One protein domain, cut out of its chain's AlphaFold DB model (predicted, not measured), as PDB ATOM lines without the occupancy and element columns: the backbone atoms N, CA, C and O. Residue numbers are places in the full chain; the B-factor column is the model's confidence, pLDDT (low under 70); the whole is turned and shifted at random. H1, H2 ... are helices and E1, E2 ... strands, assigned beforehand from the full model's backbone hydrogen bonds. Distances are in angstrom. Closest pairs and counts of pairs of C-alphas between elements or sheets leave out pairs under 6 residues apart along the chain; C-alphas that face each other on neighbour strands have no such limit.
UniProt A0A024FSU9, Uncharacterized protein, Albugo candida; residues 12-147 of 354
ATOM      1  N   GLY A  12      15.815 -36.373 -17.186       83.81
ATOM      2  CA  GLY A  12      14.530 -36.216 -17.855       83.81
ATOM      3  C   GLY A  12      13.803 -37.536 -18.055       83.81
ATOM      4  O   GLY A  12      14.365 -38.598 -17.819       83.81
ATOM      5  N   LEU A  13      12.547 -37.455 -18.486       88.31
ATOM      6  CA  LEU A  13      11.743 -38.613 -18.866       88.31
ATOM      7  C   LEU A  13      12.196 -39.102 -20.237       88.31
ATOM      8  O   LEU A  13      12.173 -38.324 -21.192       88.31
ATOM      9  N   GLU A  14      12.584 -40.367 -20.350       89.94
ATOM     10  CA  GLU A  14      12.968 -40.936 -21.641       89.94
ATOM     11  C   GLU A  14      11.831 -40.871 -22.662       89.94
ATOM     12  O   GLU A  14      10.670 -41.170 -22.358       89.94
ATOM     13  N   VAL A  15      12.181 -40.500 -23.898       91.88
ATOM     14  CA  VAL A  15      11.239 -40.466 -25.015       91.88
ATOM     15  C   VAL A  15      11.751 -41.158 -26.266       91.88
ATOM     16  O   VAL A  15      12.927 -41.109 -26.621       91.88
ATOM     17  N   LEU A  16      10.816 -41.745 -27.001       91.81
ATOM     18  CA  LEU A  16      11.001 -42.229 -28.354       91.81
ATOM     19  C   LEU A  16      10.546 -41.154 -29.347       91.81
ATOM     20  O   LEU A  16       9.407 -40.695 -29.284       91.81
ATOM     21  N   ILE A  17      11.413 -40.783 -30.292       92.06
ATOM     22  CA  ILE A  17      11.073 -39.855 -31.381       92.06
ATOM     23  C   ILE A  17      10.957 -40.636 -32.692       92.06
ATOM     24  O   ILE A  17      11.917 -41.266 -33.131       92.06
ATOM     25  N   THR A  18       9.784 -40.586 -33.327       91.12
ATOM     26  CA  THR A  18       9.495 -41.276 -34.593       91.12
ATOM     27  C   THR A  18       9.048 -40.293 -35.677       91.12
ATOM     28  O   THR A  18       8.069 -39.579 -35.471       91.12
ATOM     29  N   PRO A  19       9.681 -40.273 -36.860       92.12
ATOM     30  CA  PRO A  19      10.894 -41.020 -37.198       92.12
ATOM     31  C   PRO A  19      12.111 -40.504 -36.408       92.12
ATOM     32  O   PRO A  19      12.074 -39.370 -35.926       92.12
ATOM     33  N   PRO A  20      13.183 -41.306 -36.287       92.06
ATOM     34  CA  PRO A  20      14.352 -40.923 -35.510       92.06
ATOM     35  C   PRO A  20      14.994 -39.645 -36.053       92.06
ATOM     36  O   PRO A  20      14.968 -39.360 -37.258       92.06
ATOM     37  N   LEU A  21      15.570 -38.876 -35.133       91.88
ATOM     38  CA  LEU A  21      16.402 -37.731 -35.461       91.88
ATOM     39  C   LEU A  21      17.754 -38.197 -35.994       91.88
ATOM     40  O   LEU A  21      18.287 -39.222 -35.580       91.88
ATOM     41  N   THR A  22      18.294 -37.427 -36.927       93.44
ATOM     42  CA  THR A  22      19.603 -37.669 -37.527       93.44
ATOM     43  C   THR A  22      20.596 -36.657 -36.991       93.44
ATOM     44  O   THR A  22      20.302 -35.461 -36.969       93.44
ATOM     45  N   PHE A  23      21.775 -37.130 -36.608       93.00
ATOM     46  CA  PHE A  23      22.870 -36.309 -36.110       93.00
ATOM     47  C   PHE A  23      24.073 -36.447 -37.047       93.00
ATOM     48  O   PHE A  23      24.227 -37.477 -37.704       93.00
ATOM     49  N   SER A  24      24.885 -35.398 -37.154       93.00
ATOM     50  CA  SER A  24      26.167 -35.439 -37.856       93.00
ATOM     51  C   SER A  24      27.201 -36.224 -37.043       93.00
ATOM     52  O   SER A  24      27.000 -36.481 -35.857       93.00
ATOM     53  N   ASP A  25      28.351 -36.528 -37.647       89.38
ATOM     54  CA  ASP A  25      29.479 -37.152 -36.938       89.38
ATOM     55  C   ASP A  25      30.015 -36.277 -35.789       89.38
ATOM     56  O   ASP A  25      30.589 -36.782 -34.829       89.38
ATOM     57  N   ALA A  26      29.788 -34.959 -35.858       89.50
ATOM     58  CA  ALA A  26      30.111 -34.018 -34.787       89.50
ATOM     59  C   ALA A  26      29.070 -34.012 -33.647       89.50
ATOM     60  O   ALA A  26      29.239 -33.294 -32.665       89.50
ATOM     61  N   GLY A  27      27.988 -34.788 -33.773       87.44
ATOM     62  CA  GLY A  27      26.876 -34.832 -32.823       87.44
ATOM     63  C   GLY A  27      25.835 -33.727 -33.018       87.44
ATOM     64  O   GLY A  27      24.888 -33.642 -32.236       87.44
ATOM     65  N   ASP A  28      25.965 -32.897 -34.056       89.88
ATOM     66  CA  ASP A  28      25.014 -31.819 -34.328       89.88
ATOM     67  C   ASP A  28      23.725 -32.364 -34.947       89.88
ATOM     68  O   ASP A  28      23.743 -33.194 -35.856       89.88
ATOM     69  N   LEU A  29      22.582 -31.843 -34.503       89.69
ATOM     70  CA  LEU A  29      21.283 -32.216 -35.051       89.69
ATOM     71  C   LEU A  29      21.146 -31.744 -36.511       89.69
ATOM     72  O   LEU A  29      21.185 -30.546 -36.801       89.69
ATOM     73  N   VAL A  30      20.933 -32.682 -37.435       91.69
ATOM     74  CA  VAL A  30      20.764 -32.383 -38.862       91.69
ATOM     75  C   VAL A  30      19.370 -31.812 -39.105       91.69
ATOM     76  O   VAL A  30      18.365 -32.364 -38.652       91.69
ATOM     77  N   LYS A  31      19.297 -30.698 -39.846       88.31
ATOM     78  CA  LYS A  31      18.024 -30.038 -40.161       88.31
ATOM     79  C   LYS A  31      17.124 -30.975 -40.971       88.31
ATOM     80  O   LYS A  31      17.486 -31.402 -42.064       88.31
ATOM     81  N   ALA A  32      15.929 -31.235 -40.452       85.00
ATOM     82  CA  ALA A  32      14.893 -31.960 -41.170       85.00
ATOM     83  C   ALA A  32      14.008 -31.025 -42.019       85.00
ATOM     84  O   ALA A  32      13.983 -29.818 -41.772       85.00
ATOM     85  N   PRO A  33      13.253 -31.559 -43.000       79.44
ATOM     86  CA  PRO A  33      12.246 -30.788 -43.726       79.44
ATOM     87  C   PRO A  33      11.131 -30.292 -42.796       79.44
ATOM     88  O   PRO A  33      10.603 -31.065 -41.995       79.44
ATOM     89  N   ASP A  34      10.710 -29.036 -42.960       74.31
ATOM     90  CA  ASP A  34       9.717 -28.396 -42.080       74.31
ATOM     91  C   ASP A  34       8.329 -29.070 -42.136       74.31
ATOM     92  O   ASP A  34       7.562 -29.005 -41.175       74.31
ATOM     93  N   SER A  35       8.019 -29.772 -43.235       71.88
ATOM     94  CA  SER A  35       6.771 -30.525 -43.435       71.88
ATOM     95  C   SER A  35       6.723 -31.870 -42.706       71.88
ATOM     96  O   SER A  35       5.686 -32.536 -42.700       71.88
ATOM     97  N   LYS A  36       7.834 -32.303 -42.102       84.31
ATOM     98  CA  LYS A  36       7.925 -33.606 -41.453       84.31
ATOM     99  C   LYS A  36       7.282 -33.556 -40.069       84.31
ATOM    100  O   LYS A  36       7.660 -32.748 -39.220       84.31
ATOM    101  N   VAL A  37       6.311 -34.440 -39.851       91.50
ATOM    102  CA  VAL A  37       5.680 -34.649 -38.544       91.50
ATOM    103  C   VAL A  37       6.461 -35.717 -37.786       91.50
ATOM    104  O   VAL A  37       6.745 -36.792 -38.314       91.50
ATOM    105  N   TYR A  38       6.790 -35.402 -36.543       91.75
ATOM    106  CA  TYR A  38       7.453 -36.261 -35.581       91.75
ATOM    107  C   TYR A  38       6.489 -36.613 -34.464       91.75
ATOM    108  O   TYR A  38       5.729 -35.766 -34.012       91.75
ATOM    109  N   THR A  39       6.536 -37.849 -33.995       93.00
ATOM    110  CA  THR A  39       5.856 -38.289 -32.783       93.00
ATOM    111  C   THR A  39       6.899 -38.427 -31.687       93.00
ATOM    112  O   THR A  39       7.836 -39.203 -31.843       93.00
ATOM    113  N   VAL A  40       6.751 -37.666 -30.611       92.44
ATOM    114  CA  VAL A  40       7.551 -37.783 -29.388       92.44
ATOM    115  C   VAL A  40       6.701 -38.542 -28.380       92.44
ATOM    116  O   VAL A  40       5.621 -38.060 -28.066       92.44
ATOM    117  N   SER A  41       7.148 -39.693 -27.889       91.12
ATOM    118  CA  SER A  41       6.383 -40.548 -26.968       91.12
ATOM    119  C   SER A  41       7.196 -40.871 -25.721       91.12
ATOM    120  O   SER A  41       8.340 -41.283 -25.855       91.12
ATOM    121  N   LEU A  42       6.620 -40.740 -24.527       89.50
ATOM    122  CA  LEU A  42       7.224 -41.215 -23.280       89.50
ATOM    123  C   LEU A  42       7.442 -42.730 -23.342       89.50
ATOM    124  O   LEU A  42       6.548 -43.473 -23.756       89.50
ATOM    125  N   ILE A  43       8.617 -43.183 -22.908       85.44
ATOM    126  CA  ILE A  43       8.894 -44.607 -22.726       85.44
ATOM    127  C   ILE A  43       8.337 -45.015 -21.362       85.44
ATOM    128  O   ILE A  43       8.825 -44.580 -20.321       85.44
ATOM    129  N   LEU A  44       7.281 -45.830 -21.379       79.75
ATOM    130  CA  LEU A  44       6.644 -46.364 -20.177       79.75
ATOM    131  C   LEU A  44       7.151 -47.781 -19.933       79.75
ATOM    132  O   LEU A  44       7.216 -48.587 -20.858       79.75
ATOM    133  N   GLN A  45       7.456 -48.111 -18.689       74.19
ATOM    134  CA  GLN A  45       7.855 -49.451 -18.289       74.19
ATOM    135  C   GLN A  45       6.827 -50.051 -17.340       74.19
ATOM    136  O   GLN A  45       6.413 -49.395 -16.389       74.19
ATOM    137  N   SER A  46       6.394 -51.287 -17.592       63.78
ATOM    138  CA  SER A  46       5.551 -52.009 -16.633       63.78
ATOM    139  C   SER A  46       6.426 -52.606 -15.529       63.78
ATOM    140  O   SER A  46       7.510 -53.117 -15.808       63.78
ATOM    141  N   LEU A  47       5.952 -52.553 -14.282       55.31
ATOM    142  CA  LEU A  47       6.588 -53.214 -13.136       55.31
ATOM    143  C   LEU A  47       6.445 -54.742 -13.170       55.31
ATOM    144  O   LEU A  47       7.247 -55.447 -12.561       55.31
ATOM    145  N   ASN A  48       5.459 -55.258 -13.905       54.62
ATOM    146  CA  ASN A  48       5.157 -56.681 -13.968       54.62
ATOM    147  C   ASN A  48       5.662 -57.278 -15.284       54.62
ATOM    148  O   ASN A  48       5.019 -57.161 -16.328       54.62
ATOM    149  N   SER A  49       6.780 -58.011 -15.226       46.97
ATOM    150  CA  SER A  49       7.373 -58.709 -16.382       46.97
ATOM    151  C   SER A  49       6.410 -59.685 -17.078       46.97
ATOM    152  O   SER A  49       6.595 -60.015 -18.246       46.97
ATOM    153  N   ASN A  50       5.367 -60.146 -16.380       45.50
ATOM    154  CA  ASN A  50       4.358 -61.056 -16.929       45.50
ATOM    155  C   ASN A  50       3.300 -60.342 -17.796       45.50
ATOM    156  O   ASN A  50       2.697 -60.985 -18.653       45.50
ATOM    157  N   GLU A  51       3.110 -59.028 -17.635       43.88
ATOM    158  CA  GLU A  51       2.203 -58.212 -18.461       43.88
ATOM    159  C   GLU A  51       2.874 -57.688 -19.745       43.88
ATOM    160  O   GLU A  51       2.195 -57.185 -20.642       43.88
ATOM    161  N   GLU A  52       4.194 -57.873 -19.906       41.81
ATOM    162  CA  GLU A  52       4.910 -57.533 -21.149       41.81
ATOM    163  C   GLU A  52       4.322 -58.223 -22.394       41.81
ATOM    164  O   GLU A  52       4.497 -57.735 -23.513       41.81
ATOM    165  N   ASN A  53       3.629 -59.353 -22.223       37.00
ATOM    166  CA  ASN A  53       3.041 -60.108 -23.328       37.00
ATOM    167  C   ASN A  53       1.714 -59.528 -23.845       37.00
ATOM    168  O   ASN A  53       1.392 -59.758 -25.010       37.00
ATOM    169  N   GLU A  54       0.967 -58.746 -23.058       40.72
ATOM    170  CA  GLU A  54      -0.301 -58.159 -23.528       40.72
ATOM    171  C   GLU A  54      -0.093 -56.921 -24.419       40.72
ATOM    172  O   GLU A  54      -0.954 -56.580 -25.228       40.72
ATOM    173  N   LEU A  55       1.080 -56.282 -24.346       41.59
ATOM    174  CA  LEU A  55       1.396 -55.046 -25.074       41.59
ATOM    175  C   LEU A  55       2.166 -55.258 -26.395       41.59
ATOM    176  O   LEU A  55       2.451 -54.295 -27.100       41.59
ATOM    177  N   ARG A  56       2.502 -56.504 -26.765       39.91
ATOM    178  CA  ARG A  56       3.401 -56.821 -27.900       39.91
ATOM    179  C   ARG A  56       2.744 -56.983 -29.278       39.91
ATOM    180  O   ARG A  56       3.465 -57.196 -30.251       39.91
ATOM    181  N   ASN A  57       1.425 -56.870 -29.412       32.41
ATOM    182  CA  ASN A  57       0.734 -57.241 -30.656       32.41
ATOM    183  C   ASN A  57       0.134 -56.045 -31.414       32.41
ATOM    184  O   ASN A  57      -1.080 -55.910 -31.456       32.41
ATOM    185  N   PHE A  58       0.983 -55.203 -32.013       38.31
ATOM    186  CA  PHE A  58       0.682 -54.255 -33.109       38.31
ATOM    187  C   PHE A  58       2.034 -53.639 -33.549       38.31
ATOM    188  O   PHE A  58       2.582 -52.826 -32.821       38.31
ATOM    189  N   ASP A  59       2.718 -53.931 -34.651       35.69
ATOM    190  CA  ASP A  59       2.546 -54.820 -35.793       35.69
ATOM    191  C   ASP A  59       3.943 -54.958 -36.470       35.69
ATOM    192  O   ASP A  59       4.808 -54.101 -36.293       35.69
ATOM    193  N   GLY A  60       4.172 -56.019 -37.248       41.78
ATOM    194  CA  GLY A  60       5.214 -56.076 -38.291       41.78
ATOM    195  C   GLY A  60       6.701 -55.852 -37.926       41.78
ATOM    196  O   GLY A  60       7.278 -54.823 -38.244       41.78
ATOM    197  N   LYS A  61       7.371 -56.911 -37.446       39.22
ATOM    198  CA  LYS A  61       8.813 -57.225 -37.645       39.22
ATOM    199  C   LYS A  61       9.863 -56.150 -37.276       39.22
ATOM    200  O   LYS A  61      10.356 -55.421 -38.131       39.22
ATOM    201  N   GLY A  62      10.411 -56.252 -36.063       35.16
ATOM    202  CA  GLY A  62      11.766 -55.760 -35.769       35.16
ATOM    203  C   GLY A  62      12.093 -55.675 -34.280       35.16
ATOM    204  O   GLY A  62      11.582 -54.815 -33.579       35.16
ATOM    205  N   LYS A  63      12.955 -56.571 -33.788       42.69
ATOM    206  CA  LYS A  63      13.381 -56.661 -32.382       42.69
ATOM    207  C   LYS A  63      14.253 -55.468 -31.955       42.69
ATOM    208  O   LYS A  63      15.348 -55.314 -32.489       42.69
ATOM    209  N   ARG A  64      13.843 -54.765 -30.894       36.81
ATOM    210  CA  ARG A  64      14.630 -54.458 -29.676       36.81
ATOM    211  C   ARG A  64      13.652 -54.043 -28.568       36.81
ATOM    212  O   ARG A  64      12.720 -53.294 -28.828       36.81
ATOM    213  N   GLY A  65      13.810 -54.645 -27.389       35.97
ATOM    214  CA  GLY A  65      12.839 -54.618 -26.296       35.97
ATOM    215  C   GLY A  65      12.721 -53.250 -25.631       35.97
ATOM    216  O   GLY A  65      13.659 -52.789 -24.996       35.97
ATOM    217  N   GLY A  66      11.546 -52.651 -25.781       37.25
ATOM    218  CA  GLY A  66      11.003 -51.568 -24.974       37.25
ATOM    219  C   GLY A  66       9.483 -51.716 -25.019       37.25
ATOM    220  O   GLY A  66       8.925 -51.985 -26.086       37.25
ATOM    221  N   VAL A  67       8.817 -51.648 -23.870       39.69
ATOM    222  CA  VAL A  67       7.361 -51.805 -23.776       39.69
ATOM    223  C   VAL A  67       6.707 -50.539 -24.336       39.69
ATOM    224  O   VAL A  67       6.699 -49.493 -23.700       39.69
ATOM    225  N   ILE A  68       6.171 -50.606 -25.556       43.00
ATOM    226  CA  ILE A  68       5.310 -49.548 -26.093       43.00
ATOM    227  C   ILE A  68       3.895 -49.852 -25.598       43.00
ATOM    228  O   ILE A  68       3.273 -50.811 -26.047       43.00
ATOM    229  N   ALA A  69       3.384 -49.061 -24.654       41.19
ATOM    230  CA  ALA A  69       1.986 -49.156 -24.250       41.19
ATOM    231  C   ALA A  69       1.080 -48.813 -25.451       41.19
ATOM    232  O   ALA A  69       1.068 -47.677 -25.930       41.19
ATOM    233  N   VAL A  70       0.338 -49.799 -25.962       40.69
ATOM    234  CA  VAL A  70      -0.608 -49.636 -27.072       40.69
ATOM    235  C   VAL A  70      -1.864 -48.935 -26.560       40.69
ATOM    236  O   VAL A  70      -2.623 -49.461 -25.747       40.69
ATOM    237  N   LEU A  71      -2.072 -47.715 -27.047       43.34
ATOM    238  CA  LEU A  71      -3.209 -46.866 -26.726       43.34
ATOM    239  C   LEU A  71      -4.434 -47.183 -27.585       43.34
ATOM    240  O   LEU A  71      -4.334 -47.386 -28.794       43.34
ATOM    241  N   ARG A  72      -5.624 -47.138 -26.971       38.53
ATOM    242  CA  ARG A  72      -6.893 -47.084 -27.709       38.53
ATOM    243  C   ARG A  72      -6.984 -45.738 -28.431       38.53
ATOM    244  O   ARG A  72      -7.368 -44.741 -27.823       38.53
ATOM    245  N   GLU A  73      -6.698 -45.716 -29.731       40.78
ATOM    246  CA  GLU A  73      -7.146 -44.638 -30.617       40.78
ATOM    247  C   GLU A  73      -8.681 -44.631 -30.632       40.78
ATOM    248  O   GLU A  73      -9.329 -45.336 -31.411       40.78
ATOM    249  N   LYS A  74      -9.303 -43.831 -29.756       37.41
ATOM    250  CA  LYS A  74     -10.686 -43.425 -30.000       37.41
ATOM    251  C   LYS A  74     -10.665 -42.501 -31.210       37.41
ATOM    252  O   LYS A  74     -10.092 -41.417 -31.204       37.41
ATOM    253  N   THR A  75     -11.231 -43.038 -32.272       37.41
ATOM    254  CA  THR A  75     -11.156 -42.584 -33.647       37.41
ATOM    255  C   THR A  75     -11.759 -41.193 -33.840       37.41
ATOM    256  O   THR A  75     -12.811 -40.877 -33.288       37.41
ATOM    257  N   ARG A  76     -11.125 -40.473 -34.776       36.03
ATOM    258  CA  ARG A  76     -11.554 -39.274 -35.517       36.03
ATOM    259  C   ARG A  76     -11.235 -37.905 -34.896       36.03
ATOM    260  O   ARG A  76     -11.954 -37.393 -34.050       36.03
ATOM    261  N   SER A  77     -10.269 -37.267 -35.570       36.94
ATOM    262  CA  SER A  77     -10.078 -35.819 -35.744       36.94
ATOM    263  C   SER A  77      -9.213 -35.092 -34.695       36.94
ATOM    264  O   SER A  77      -9.603 -34.943 -33.545       36.94
ATOM    265  N   TYR A  78      -8.067 -34.559 -35.144       41.81
ATOM    266  CA  TYR A  78      -7.336 -33.407 -34.569       41.81
ATOM    267  C   TYR A  78      -6.527 -33.511 -33.268       41.81
ATOM    268  O   TYR A  78      -6.120 -32.471 -32.751       41.81
ATOM    269  N   LEU A  79      -6.201 -34.686 -32.733       49.88
ATOM    270  CA  LEU A  79      -5.341 -34.704 -31.544       49.88
ATOM    271  C   LEU A  79      -3.859 -34.819 -31.925       49.88
ATOM    272  O   LEU A  79      -3.343 -35.900 -32.206       49.88
ATOM    273  N   ASP A  80      -3.162 -33.681 -31.858       71.56
ATOM    274  CA  ASP A  80      -1.694 -33.555 -31.862       71.56
ATOM    275  C   ASP A  80      -1.033 -34.254 -30.652       71.56
ATOM    276  O   ASP A  80       0.153 -34.065 -30.391       71.56
ATOM    277  N   ARG A  81      -1.788 -35.017 -29.850       75.88
ATOM    278  CA  ARG A  81      -1.336 -35.628 -28.599       75.88
ATOM    279  C   ARG A  81      -2.034 -36.957 -28.331       75.88
ATOM    280  O   ARG A  81      -3.170 -37.164 -28.746       75.88
ATOM    281  N   LEU A  82      -1.350 -37.822 -27.594       75.50
ATOM    282  CA  LEU A  82      -1.820 -39.130 -27.157       75.50
ATOM    283  C   LEU A  82      -1.959 -39.147 -25.635       75.50
ATOM    284  O   LEU A  82      -1.086 -38.652 -24.918       75.50
ATOM    285  N   GLU A  83      -3.069 -39.701 -25.155       78.62
ATOM    286  CA  GLU A  83      -3.542 -39.538 -23.780       78.62
ATOM    287  C   GLU A  83      -3.777 -40.893 -23.113       78.62
ATOM    288  O   GLU A  83      -4.488 -41.736 -23.658       78.62
ATOM    289  N   LEU A  84      -3.240 -41.076 -21.909       73.88
ATOM    290  CA  LEU A  84      -3.564 -42.185 -21.019       73.88
ATOM    291  C   LEU A  84      -4.472 -41.704 -19.896       73.88
ATOM    292  O   LEU A  84      -4.289 -40.612 -19.360       73.88
ATOM    293  N   ILE A  85      -5.448 -42.534 -19.532       71.69
ATOM    294  CA  ILE A  85      -6.310 -42.288 -18.378       71.69
ATOM    295  C   ILE A  85      -5.898 -43.255 -17.269       71.69
ATOM    296  O   ILE A  85      -6.057 -44.464 -17.424       71.69
ATOM    297  N   PHE A  86      -5.407 -42.719 -16.154       67.88
ATOM    298  CA  PHE A  86      -5.022 -43.464 -14.953       67.88
ATOM    299  C   PHE A  86      -5.774 -42.912 -13.748       67.88
ATOM    300  O   PHE A  86      -5.756 -41.706 -13.533       67.88
ATOM    301  N   ALA A  87      -6.458 -43.764 -12.977       65.94
ATOM    302  CA  ALA A  87      -7.194 -43.362 -11.768       65.94
ATOM    303  C   ALA A  87      -8.091 -42.110 -11.955       65.94
ATOM    304  O   ALA A  87      -8.124 -41.209 -11.119       65.94
ATOM    305  N   ASN A  88      -8.816 -42.037 -13.080       72.88
ATOM    306  CA  ASN A  88      -9.648 -40.891 -13.494       72.88
ATOM    307  C   ASN A  88      -8.885 -39.584 -13.795       72.88
ATOM    308  O   ASN A  88      -9.508 -38.539 -13.980       72.88
ATOM    309  N   GLN A  89      -7.557 -39.634 -13.882       76.56
ATOM    310  CA  GLN A  89      -6.692 -38.551 -14.337       76.56
ATOM    311  C   GLN A  89      -6.206 -38.805 -15.754       76.56
ATOM    312  O   GLN A  89      -6.066 -39.946 -16.186       76.56
ATOM    313  N   LYS A  90      -5.956 -37.725 -16.488       82.88
ATOM    314  CA  LYS A  90      -5.573 -37.762 -17.895       82.88
ATOM    315  C   LYS A  90      -4.144 -37.263 -18.053       82.88
ATOM    316  O   LYS A  90      -3.865 -36.098 -17.786       82.88
ATOM    317  N   TYR A  91      -3.269 -38.137 -18.530       83.81
ATOM    318  CA  TYR A  91      -1.851 -37.879 -18.734       83.81
ATOM    319  C   TYR A  91      -1.519 -37.906 -20.217       83.81
ATOM    320  O   TYR A  91      -1.961 -38.785 -20.954       83.81
ATOM    321  N   TYR A  92      -0.719 -36.948 -20.664       87.25
ATOM    322  CA  TYR A  92      -0.228 -36.917 -22.035       87.25
ATOM    323  C   TYR A  92       1.078 -37.690 -22.116       87.25
ATOM    324  O   TYR A  92       1.998 -37.417 -21.346       87.25
ATOM    325  N   VAL A  93       1.152 -38.651 -23.031       86.75
ATOM    326  CA  VAL A  93       2.326 -39.522 -23.181       86.75
ATOM    327  C   VAL A  93       2.887 -39.543 -24.591       86.75
ATOM    328  O   VAL A  93       3.951 -40.109 -24.790       86.75
ATOM    329  N   ALA A  94       2.221 -38.922 -25.565       89.12
ATOM    330  CA  ALA A  94       2.860 -38.622 -26.838       89.12
ATOM    331  C   ALA A  94       2.357 -37.318 -27.455       89.12
ATOM    332  O   ALA A  94       1.253 -36.861 -27.156       89.12
ATOM    333  N   TRP A  95       3.160 -36.743 -28.347       92.56
ATOM    334  CA  TRP A  95       2.884 -35.496 -29.054       92.56
ATOM    335  C   TRP A  95       3.313 -35.614 -30.512       92.56
ATOM    336  O   TRP A  95       4.417 -36.072 -30.801       92.56
ATOM    337  N   LYS A  96       2.463 -35.159 -31.431       93.06
ATOM    338  CA  LYS A  96       2.801 -34.945 -32.836       93.06
ATOM    339  C   LYS A  96       3.284 -33.510 -33.004       93.06
ATOM    340  O   LYS A  96       2.549 -32.561 -32.752       93.06
ATOM    341  N   LEU A  97       4.533 -33.348 -33.419       92.19
ATOM    342  CA  LEU A  97       5.206 -32.068 -33.584       92.19
ATOM    343  C   LEU A  97       5.747 -31.967 -35.006       92.19
ATOM    344  O   LEU A  97       6.400 -32.885 -35.493       92.19
ATOM    345  N   ASN A  98       5.533 -30.840 -35.676       92.75
ATOM    346  CA  ASN A  98       6.348 -30.515 -36.846       92.75
ATOM    347  C   ASN A  98       7.767 -30.103 -36.404       92.75
ATOM    348  O   ASN A  98       8.028 -29.872 -35.217       92.75
ATOM    349  N   TRP A  99       8.686 -29.987 -37.362       92.69
ATOM    350  CA  TRP A  99      10.077 -29.633 -37.073       92.69
ATOM    351  C   TRP A  99      10.222 -28.306 -36.312       92.69
ATOM    352  O   TRP A  99      10.962 -28.241 -35.333       92.69
ATOM    353  N   ASN A 100       9.464 -27.273 -36.690       91.94
ATOM    354  CA  ASN A 100       9.512 -25.956 -36.041       91.94
ATOM    355  C   ASN A 100       9.095 -26.016 -34.562       91.94
ATOM    356  O   ASN A 100       9.746 -25.417 -33.700       91.94
ATOM    357  N   ASN A 101       8.045 -26.775 -34.244       92.69
ATOM    358  CA  ASN A 101       7.588 -26.980 -32.871       92.69
ATOM    359  C   ASN A 101       8.608 -27.787 -32.065       92.69
ATOM    360  O   ASN A 101       8.895 -27.436 -30.923       92.69
ATOM    361  N   MET A 102       9.216 -28.813 -32.665       92.81
ATOM    362  CA  MET A 102      10.265 -29.584 -32.003       92.81
ATOM    363  C   MET A 102      11.523 -28.746 -31.744       92.81
ATOM    364  O   MET A 102      12.052 -28.766 -30.637       92.81
ATOM    365  N   GLN A 103      11.958 -27.925 -32.705       92.44
ATOM    366  CA  GLN A 103      13.041 -26.960 -32.492       92.44
ATOM    367  C   GLN A 103      12.705 -25.959 -31.386       92.44
ATOM    368  O   GLN A 103      13.586 -25.568 -30.623       92.44
ATOM    369  N   THR A 104      11.442 -25.547 -31.283       93.69
ATOM    370  CA  THR A 104      10.981 -24.679 -30.196       93.69
ATOM    371  C   THR A 104      11.098 -25.387 -28.848       93.69
ATOM    372  O   THR A 104      11.635 -24.801 -27.913       93.69
ATOM    373  N   TRP A 105      10.689 -26.657 -28.750       94.94
ATOM    374  CA  TRP A 105      10.852 -27.460 -27.532       94.94
ATOM    375  C   TRP A 105      12.320 -27.640 -27.140       94.94
ATOM    376  O   TRP A 105      12.646 -27.512 -25.962       94.94
ATOM    377  N   ILE A 106      13.204 -27.864 -28.116       93.19
ATOM    378  CA  ILE A 106      14.652 -27.977 -27.894       93.19
ATOM    379  C   ILE A 106      15.226 -26.649 -27.391       93.19
ATOM    380  O   ILE A 106      15.882 -26.612 -26.355       93.19
ATOM    381  N   LYS A 107      14.920 -25.529 -28.059       93.06
ATOM    382  CA  LYS A 107      15.380 -24.187 -27.650       93.06
ATOM    383  C   LYS A 107      14.874 -23.780 -26.264       93.06
ATOM    384  O   LYS A 107      15.555 -23.042 -25.562       93.06
ATOM    385  N   GLN A 108      13.682 -24.235 -25.883       93.12
ATOM    386  CA  GLN A 108      13.085 -23.979 -24.570       93.12
ATOM    387  C   GLN A 108      13.540 -24.975 -23.490       93.12
ATOM    388  O   GLN A 108      13.032 -24.906 -22.373       93.12
ATOM    389  N   ASN A 109      14.455 -25.903 -23.798       90.94
ATOM    390  CA  ASN A 109      14.886 -26.987 -22.906       90.94
ATOM    391  C   ASN A 109      13.733 -27.874 -22.392       90.94
ATOM    392  O   ASN A 109      13.843 -28.480 -21.328       90.94
ATOM    393  N   LYS A 110      12.623 -27.969 -23.138       93.62
ATOM    394  CA  LYS A 110      11.531 -28.916 -22.847       93.62
ATOM    395  C   LYS A 110      11.870 -30.325 -23.318       93.62
ATOM    396  O   LYS A 110      11.472 -31.296 -22.684       93.62
ATOM    397  N   LEU A 111      12.602 -30.414 -24.425       93.88
ATOM    398  CA  LEU A 111      13.071 -31.653 -25.028       93.88
ATOM    399  C   LEU A 111      14.584 -31.560 -25.223       93.88
ATOM    400  O   LEU A 111      15.064 -30.704 -25.961       93.88
ATOM    401  N   HIS A 112      15.323 -32.446 -24.577       93.31
ATOM    402  CA  HIS A 112      16.732 -32.666 -24.841       93.31
ATOM    403  C   HIS A 112      16.873 -33.787 -25.871       93.31
ATOM    404  O   HIS A 112      16.258 -34.843 -25.727       93.31
ATOM    405  N   VAL A 113      17.679 -33.557 -26.905       92.19
ATOM    406  CA  VAL A 113      17.972 -34.554 -27.938       92.19
ATOM    407  C   VAL A 113      19.476 -34.642 -28.130       92.19
ATOM    408  O   VAL A 113      20.151 -33.624 -28.284       92.19
ATOM    409  N   SER A 114      19.991 -35.861 -28.128       91.69
ATOM    410  CA  SER A 114      21.385 -36.177 -28.402       91.69
ATOM    411  C   SER A 114      21.464 -37.448 -29.256       91.69
ATOM    412  O   SER A 114      20.470 -38.171 -29.380       91.69
ATOM    413  N   PRO A 115      22.636 -37.769 -29.833       88.19
ATOM    414  CA  PRO A 115      22.814 -39.019 -30.572       88.19
ATOM    415  C   PRO A 115      22.501 -40.279 -29.752       88.19
ATOM    416  O   PRO A 115      22.170 -41.317 -30.322       88.19
ATOM    417  N   THR A 116      22.621 -40.201 -28.426       87.25
ATOM    418  CA  THR A 116      22.494 -41.342 -27.513       87.25
ATOM    419  C   THR A 116      21.187 -41.360 -26.732       87.25
ATOM    420  O   THR A 116      20.815 -42.413 -26.224       87.25
ATOM    421  N   SER A 117      20.478 -40.235 -26.626       88.00
ATOM    422  CA  SER A 117      19.309 -40.129 -25.750       88.00
ATOM    423  C   SER A 117      18.343 -39.037 -26.199       88.00
ATOM    424  O   SER A 117      18.743 -38.016 -26.757       88.00
ATOM    425  N   ASN A 118      17.060 -39.230 -25.905       91.69
ATOM    426  CA  ASN A 118      16.054 -38.183 -26.023       91.69
ATOM    427  C   ASN A 118      15.285 -38.128 -24.707       91.69
ATOM    428  O   ASN A 118      14.729 -39.139 -24.283       91.69
ATOM    429  N   LEU A 119      15.255 -36.959 -24.073       93.06
ATOM    430  CA  LEU A 119      14.670 -36.774 -22.749       93.06
ATOM    431  C   LEU A 119      13.718 -35.579 -22.747       93.06
ATOM    432  O   LEU A 119      14.057 -34.505 -23.238       93.06
ATOM    433  N   ILE A 120      12.548 -35.720 -22.136       92.81
ATOM    434  CA  ILE A 120      11.691 -34.587 -21.781       92.81
ATOM    435  C   ILE A 120      12.086 -34.069 -20.400       92.81
ATOM    436  O   ILE A 120      12.235 -34.834 -19.449       92.81
ATOM    437  N   ASN A 121      12.217 -32.751 -20.267       91.31
ATOM    438  CA  ASN A 121      12.430 -32.122 -18.970       91.31
ATOM    439  C   ASN A 121      11.194 -32.336 -18.074       91.31
ATOM    440  O   ASN A 121      10.082 -31.940 -18.428       91.31
ATOM    441  N   VAL A 122      11.395 -32.959 -16.911       89.88
ATOM    442  CA  VAL A 122      10.305 -33.360 -16.008       89.88
ATOM    443  C   VAL A 122       9.562 -32.142 -15.448       89.88
ATOM    444  O   VAL A 122       8.332 -32.144 -15.421       89.88
ATOM    445  N   ASP A 123      10.277 -31.077 -15.063       87.31
ATOM    446  CA  ASP A 123       9.665 -29.849 -14.536       87.31
ATOM    447  C   ASP A 123       8.781 -29.170 -15.589       87.31
ATOM    448  O   ASP A 123       7.683 -28.696 -15.285       87.31
ATOM    449  N   ALA A 124       9.240 -29.138 -16.845       89.75
ATOM    450  CA  ALA A 124       8.459 -28.626 -17.964       89.75
ATOM    451  C   ALA A 124       7.216 -29.490 -18.213       89.75
ATOM    452  O   ALA A 124       6.121 -28.957 -18.389       89.75
ATOM    453  N   TYR A 125       7.368 -30.816 -18.173       91.69
ATOM    454  CA  TYR A 125       6.263 -31.747 -18.362       91.69
ATOM    455  C   TYR A 125       5.174 -31.582 -17.294       91.69
ATOM    456  O   TYR A 125       4.008 -31.422 -17.649       91.69
ATOM    457  N   ILE A 126       5.544 -31.568 -16.010       90.38
ATOM    458  CA  ILE A 126       4.605 -31.437 -14.882       90.38
ATOM    459  C   ILE A 126       3.932 -30.063 -14.853       90.38
ATOM    460  O   ILE A 126       2.787 -29.932 -14.426       90.38
ATOM    461  N   ARG A 127       4.620 -29.018 -15.323       88.44
ATOM    462  CA  ARG A 127       4.039 -27.676 -15.440       88.44
ATOM    463  C   ARG A 127       3.008 -27.575 -16.556       88.44
ATOM    464  O   ARG A 127       1.988 -26.913 -16.382       88.44
ATOM    465  N   ASP A 128       3.276 -28.218 -17.686       89.31
ATOM    466  CA  ASP A 128       2.406 -28.165 -18.860       89.31
ATOM    467  C   ASP A 128       1.213 -29.132 -18.758       89.31
ATOM    468  O   ASP A 128       0.222 -28.970 -19.479       89.31
ATOM    469  N   HIS A 129       1.281 -30.126 -17.870       89.00
ATOM    470  CA  HIS A 129       0.267 -31.164 -17.734       89.00
ATOM    471  C   HIS A 129      -0.202 -31.267 -16.283       89.00
ATOM    472  O   HIS A 129       0.571 -31.524 -15.366       89.00
ATOM    473  N   LYS A 130      -1.502 -31.048 -16.067       89.81
ATOM    474  CA  LYS A 130      -2.097 -31.183 -14.738       89.81
ATOM    475  C   LYS A 130      -2.250 -32.657 -14.381       89.81
ATOM    476  O   LYS A 130      -2.778 -33.419 -15.186       89.81
ATOM    477  N   GLY A 131      -1.876 -33.027 -13.166       89.44
ATOM    478  CA  GLY A 131      -2.006 -34.394 -12.685       89.44
ATOM    479  C   GLY A 131      -1.484 -34.560 -11.269       89.44
ATOM    480  O   GLY A 131      -1.108 -33.593 -10.608       89.44
ATOM    481  N   ILE A 132      -1.480 -35.809 -10.818       88.62
ATOM    482  CA  ILE A 132      -0.799 -36.223  -9.596       88.62
ATOM    483  C   ILE A 132       0.395 -37.065 -10.026       88.62
ATOM    484  O   ILE A 132       0.243 -38.018 -10.789       88.62
ATOM    485  N   TYR A 133       1.576 -36.674  -9.571       89.62
ATOM    486  CA  TYR A 133       2.851 -37.282  -9.920       89.62
ATOM    487  C   TYR A 133       3.507 -37.792  -8.655       89.62
ATOM    488  O   TYR A 133       3.531 -37.077  -7.656       89.62
ATOM    489  N   PHE A 134       4.047 -39.000  -8.694       87.94
ATOM    490  CA  PHE A 134       4.733 -39.580  -7.551       87.94
ATOM    491  C   PHE A 134       6.163 -39.933  -7.932       87.94
ATOM    492  O   PHE A 134       6.408 -40.525  -8.979       87.94
ATOM    493  N   PHE A 135       7.106 -39.535  -7.091       89.75
ATOM    494  CA  PHE A 135       8.526 -39.740  -7.292       89.75
ATOM    495  C   PHE A 135       9.091 -40.615  -6.197       89.75
ATOM    496  O   PHE A 135       8.870 -40.357  -5.013       89.75
ATOM    497  N   THR A 136       9.858 -41.614  -6.606       86.88
ATOM    498  CA  THR A 136      10.543 -42.540  -5.705       86.88
ATOM    499  C   THR A 136      12.002 -42.660  -6.103       86.88
ATOM    500  O   THR A 136      12.363 -42.383  -7.246       86.88
ATOM    501  N   TRP A 137      12.833 -43.133  -5.182       84.56
ATOM    502  CA  TRP A 137      14.163 -43.647  -5.497       84.56
ATOM    503  C   TRP A 137      14.126 -45.168  -5.544       84.56
ATOM    504  O   TRP A 137      13.526 -45.788  -4.665       84.56
ATOM    505  N   ASP A 138      14.696 -45.761  -6.586       78.50
ATOM    506  CA  ASP A 138      14.697 -47.208  -6.773       78.50
ATOM    507  C   ASP A 138      15.961 -47.890  -6.224       78.50
ATOM    508  O   ASP A 138      16.899 -47.261  -5.733       78.50
ATOM    509  N   THR A 139      15.985 -49.219  -6.323       68.62
ATOM    510  CA  THR A 139      17.123 -50.056  -5.918       68.62
ATOM    511  C   THR A 139      18.329 -49.963  -6.856       68.62
ATOM    512  O   THR A 139      19.400 -50.454  -6.507       68.62
ATOM    513  N   GLU A 140      18.168 -49.370  -8.041       68.38
ATOM    514  CA  GLU A 140      19.231 -49.148  -9.031       68.38
ATOM    515  C   GLU A 140      19.927 -47.789  -8.841       68.38
ATOM    516  O   GLU A 140      20.765 -47.395  -9.650       68.38
ATOM    517  N   ASP A 141      19.620 -47.093  -7.744       72.62
ATOM    518  CA  ASP A 141      20.128 -45.763  -7.413       72.62
ATOM    519  C   ASP A 141      19.674 -44.675  -8.408       72.62
ATOM    520  O   ASP A 141      20.425 -43.743  -8.718       72.62
ATOM    521  N   LYS A 142      18.438 -44.790  -8.923       79.19
ATOM    522  CA  LYS A 142      17.830 -43.835  -9.856       79.19
ATOM    523  C   LYS A 142      16.450 -43.343  -9.388       79.19
ATOM    524  O   LYS A 142      15.665 -44.094  -8.803       79.19
ATOM    525  N   PRO A 143      16.100 -42.075  -9.670       82.69
ATOM    526  CA  PRO A 143      14.752 -41.581  -9.435       82.69
ATOM    527  C   PRO A 143      13.771 -42.123 -10.487       82.69
ATOM    528  O   PRO A 143      14.102 -42.251 -11.667       82.69
ATOM    529  N   ARG A 144      12.536 -42.398 -10.067       83.44
ATOM    530  CA  ARG A 144      11.435 -42.850 -10.931       83.44
ATOM    531  C   ARG A 144      10.232 -41.929 -10.809       83.44
ATOM    532  O   ARG A 144       9.963 -41.421  -9.722       83.44
ATOM    533  N   LEU A 145       9.504 -41.755 -11.912       86.00
ATOM    534  CA  LEU A 145       8.200 -41.091 -11.945       86.00
ATOM    535  C   LEU A 145       7.082 -42.126 -12.117       86.00
ATOM    536  O   LEU A 145       7.153 -42.991 -12.990       86.00
ATOM    537  N   HIS A 146       6.018 -41.966 -11.339       83.12
ATOM    538  CA  HIS A 146       4.792 -42.754 -11.397       83.12
ATOM    539  C   HIS A 146       3.604 -41.817 -11.671       83.12
ATOM    540  O   HIS A 146       3.510 -40.735 -11.085       83.12
ATOM    541  N   PHE A 147       2.689 -42.234 -12.552       75.12
ATOM    542  CA  PHE A 147       1.440 -41.507 -12.856       75.12
ATOM    543  C   PHE A 147       0.253 -41.947 -11.996       75.12
ATOM    544  O   PHE A 147      -0.868 -41.488 -12.201       75.12
TER     545      PHE A 147
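AT A GLANCE: This is residues 12 to 147 of the 354 residues of an uncharacterized protein of Albugo candida (UniProt A0A024FSU9). One strongly twisted antiparallel sheet of six strands is the main body; two short helices, H1 and H2, cover one of its faces, and a separate two-strand hairpin, E7 and E8, follows H2. A long loop, residues 43 to 80, leads from E2 to E3, and its residues 59 to 64 stick out. The printed part has 136 residues, with two named helices and eight named strands in the order E1 E2 E3 E4 H1 E5 E6 H2 E7 E8; under half of the residues are in these elements, and the class is mixed, helices and strands. The large sheet's order is E3 E4 E2 E1 E6 E5. The whole is compact, with a radius of gyration of the C-alphas of 15.9 A and spans of 40 by 36 by 32 A.

HOW THE PARTS SIT: E1, residues 12 to 18, and E2, residues 37 to 42, form a hairpin of antiparallel neighbours, with N 16 and O 41 at 2.8 A. E3, residues 81 to 86, is an edge strand and forms a hairpin with E4, residues 89 to 98, where N 84 and O 91 are 2.8 A apart. E4 is also the antiparallel neighbour of E2, with N 40 and O 95 at 2.8 A. H1, residues 99 to 107, is on the sheet; its closest C-alphas to E2 are those of Trp 99 and Val 37, 6.8 A. E5, residues 111 to 113, the other edge strand, forms a hairpin with E6, residues 118 to 120, with N 112 and O 119 at 2.8 A. The pairing of E1 is staggered: its residues 13 to 14 pair with E6, where N 13 and O 120 are 2.8 A apart, and its residues 15 to 18 with E2. H2, residues 122 to 128, is on the same face as H1, in two layers, helices on one face of a sheet, yet H1 and H2 are apart. E7, residues 132 to 137, and E8, residues 143 to 146, form a hairpin, with N 144 and O 136 at 2.8 A. The closest C-alphas of H2 and E7, those of Ile 126 and Tyr 133, are 7.9 A apart. In H1 and H2 every O i to N i+4 pair is within hydrogen-bond range.

IN THESE COORDINATES: E1 begins at C-alpha 12 (14.530, -36.216, -17.855) and is 18.2 A long. E4, the longest strand, measures 27.2 A and ends at C-alpha 98 (6.348, -30.515, -36.846). H1 measures 12.1 A and E7 17.2 A. E8 ends at C-alpha 146 (4.792, -42.754, -11.397).

THE WHOLE: The two C-alphas farthest apart, those of Asp 25 and Asn 88, are 45.8 A apart. The printed part has no cut; the links E1 to E2 and E2 to E3 are long, with 18 and 38 residues. The mean pLDDT of the printed part is 75.4, and residues 46 to 79, 86 to 87 and 139 to 140 are under 70.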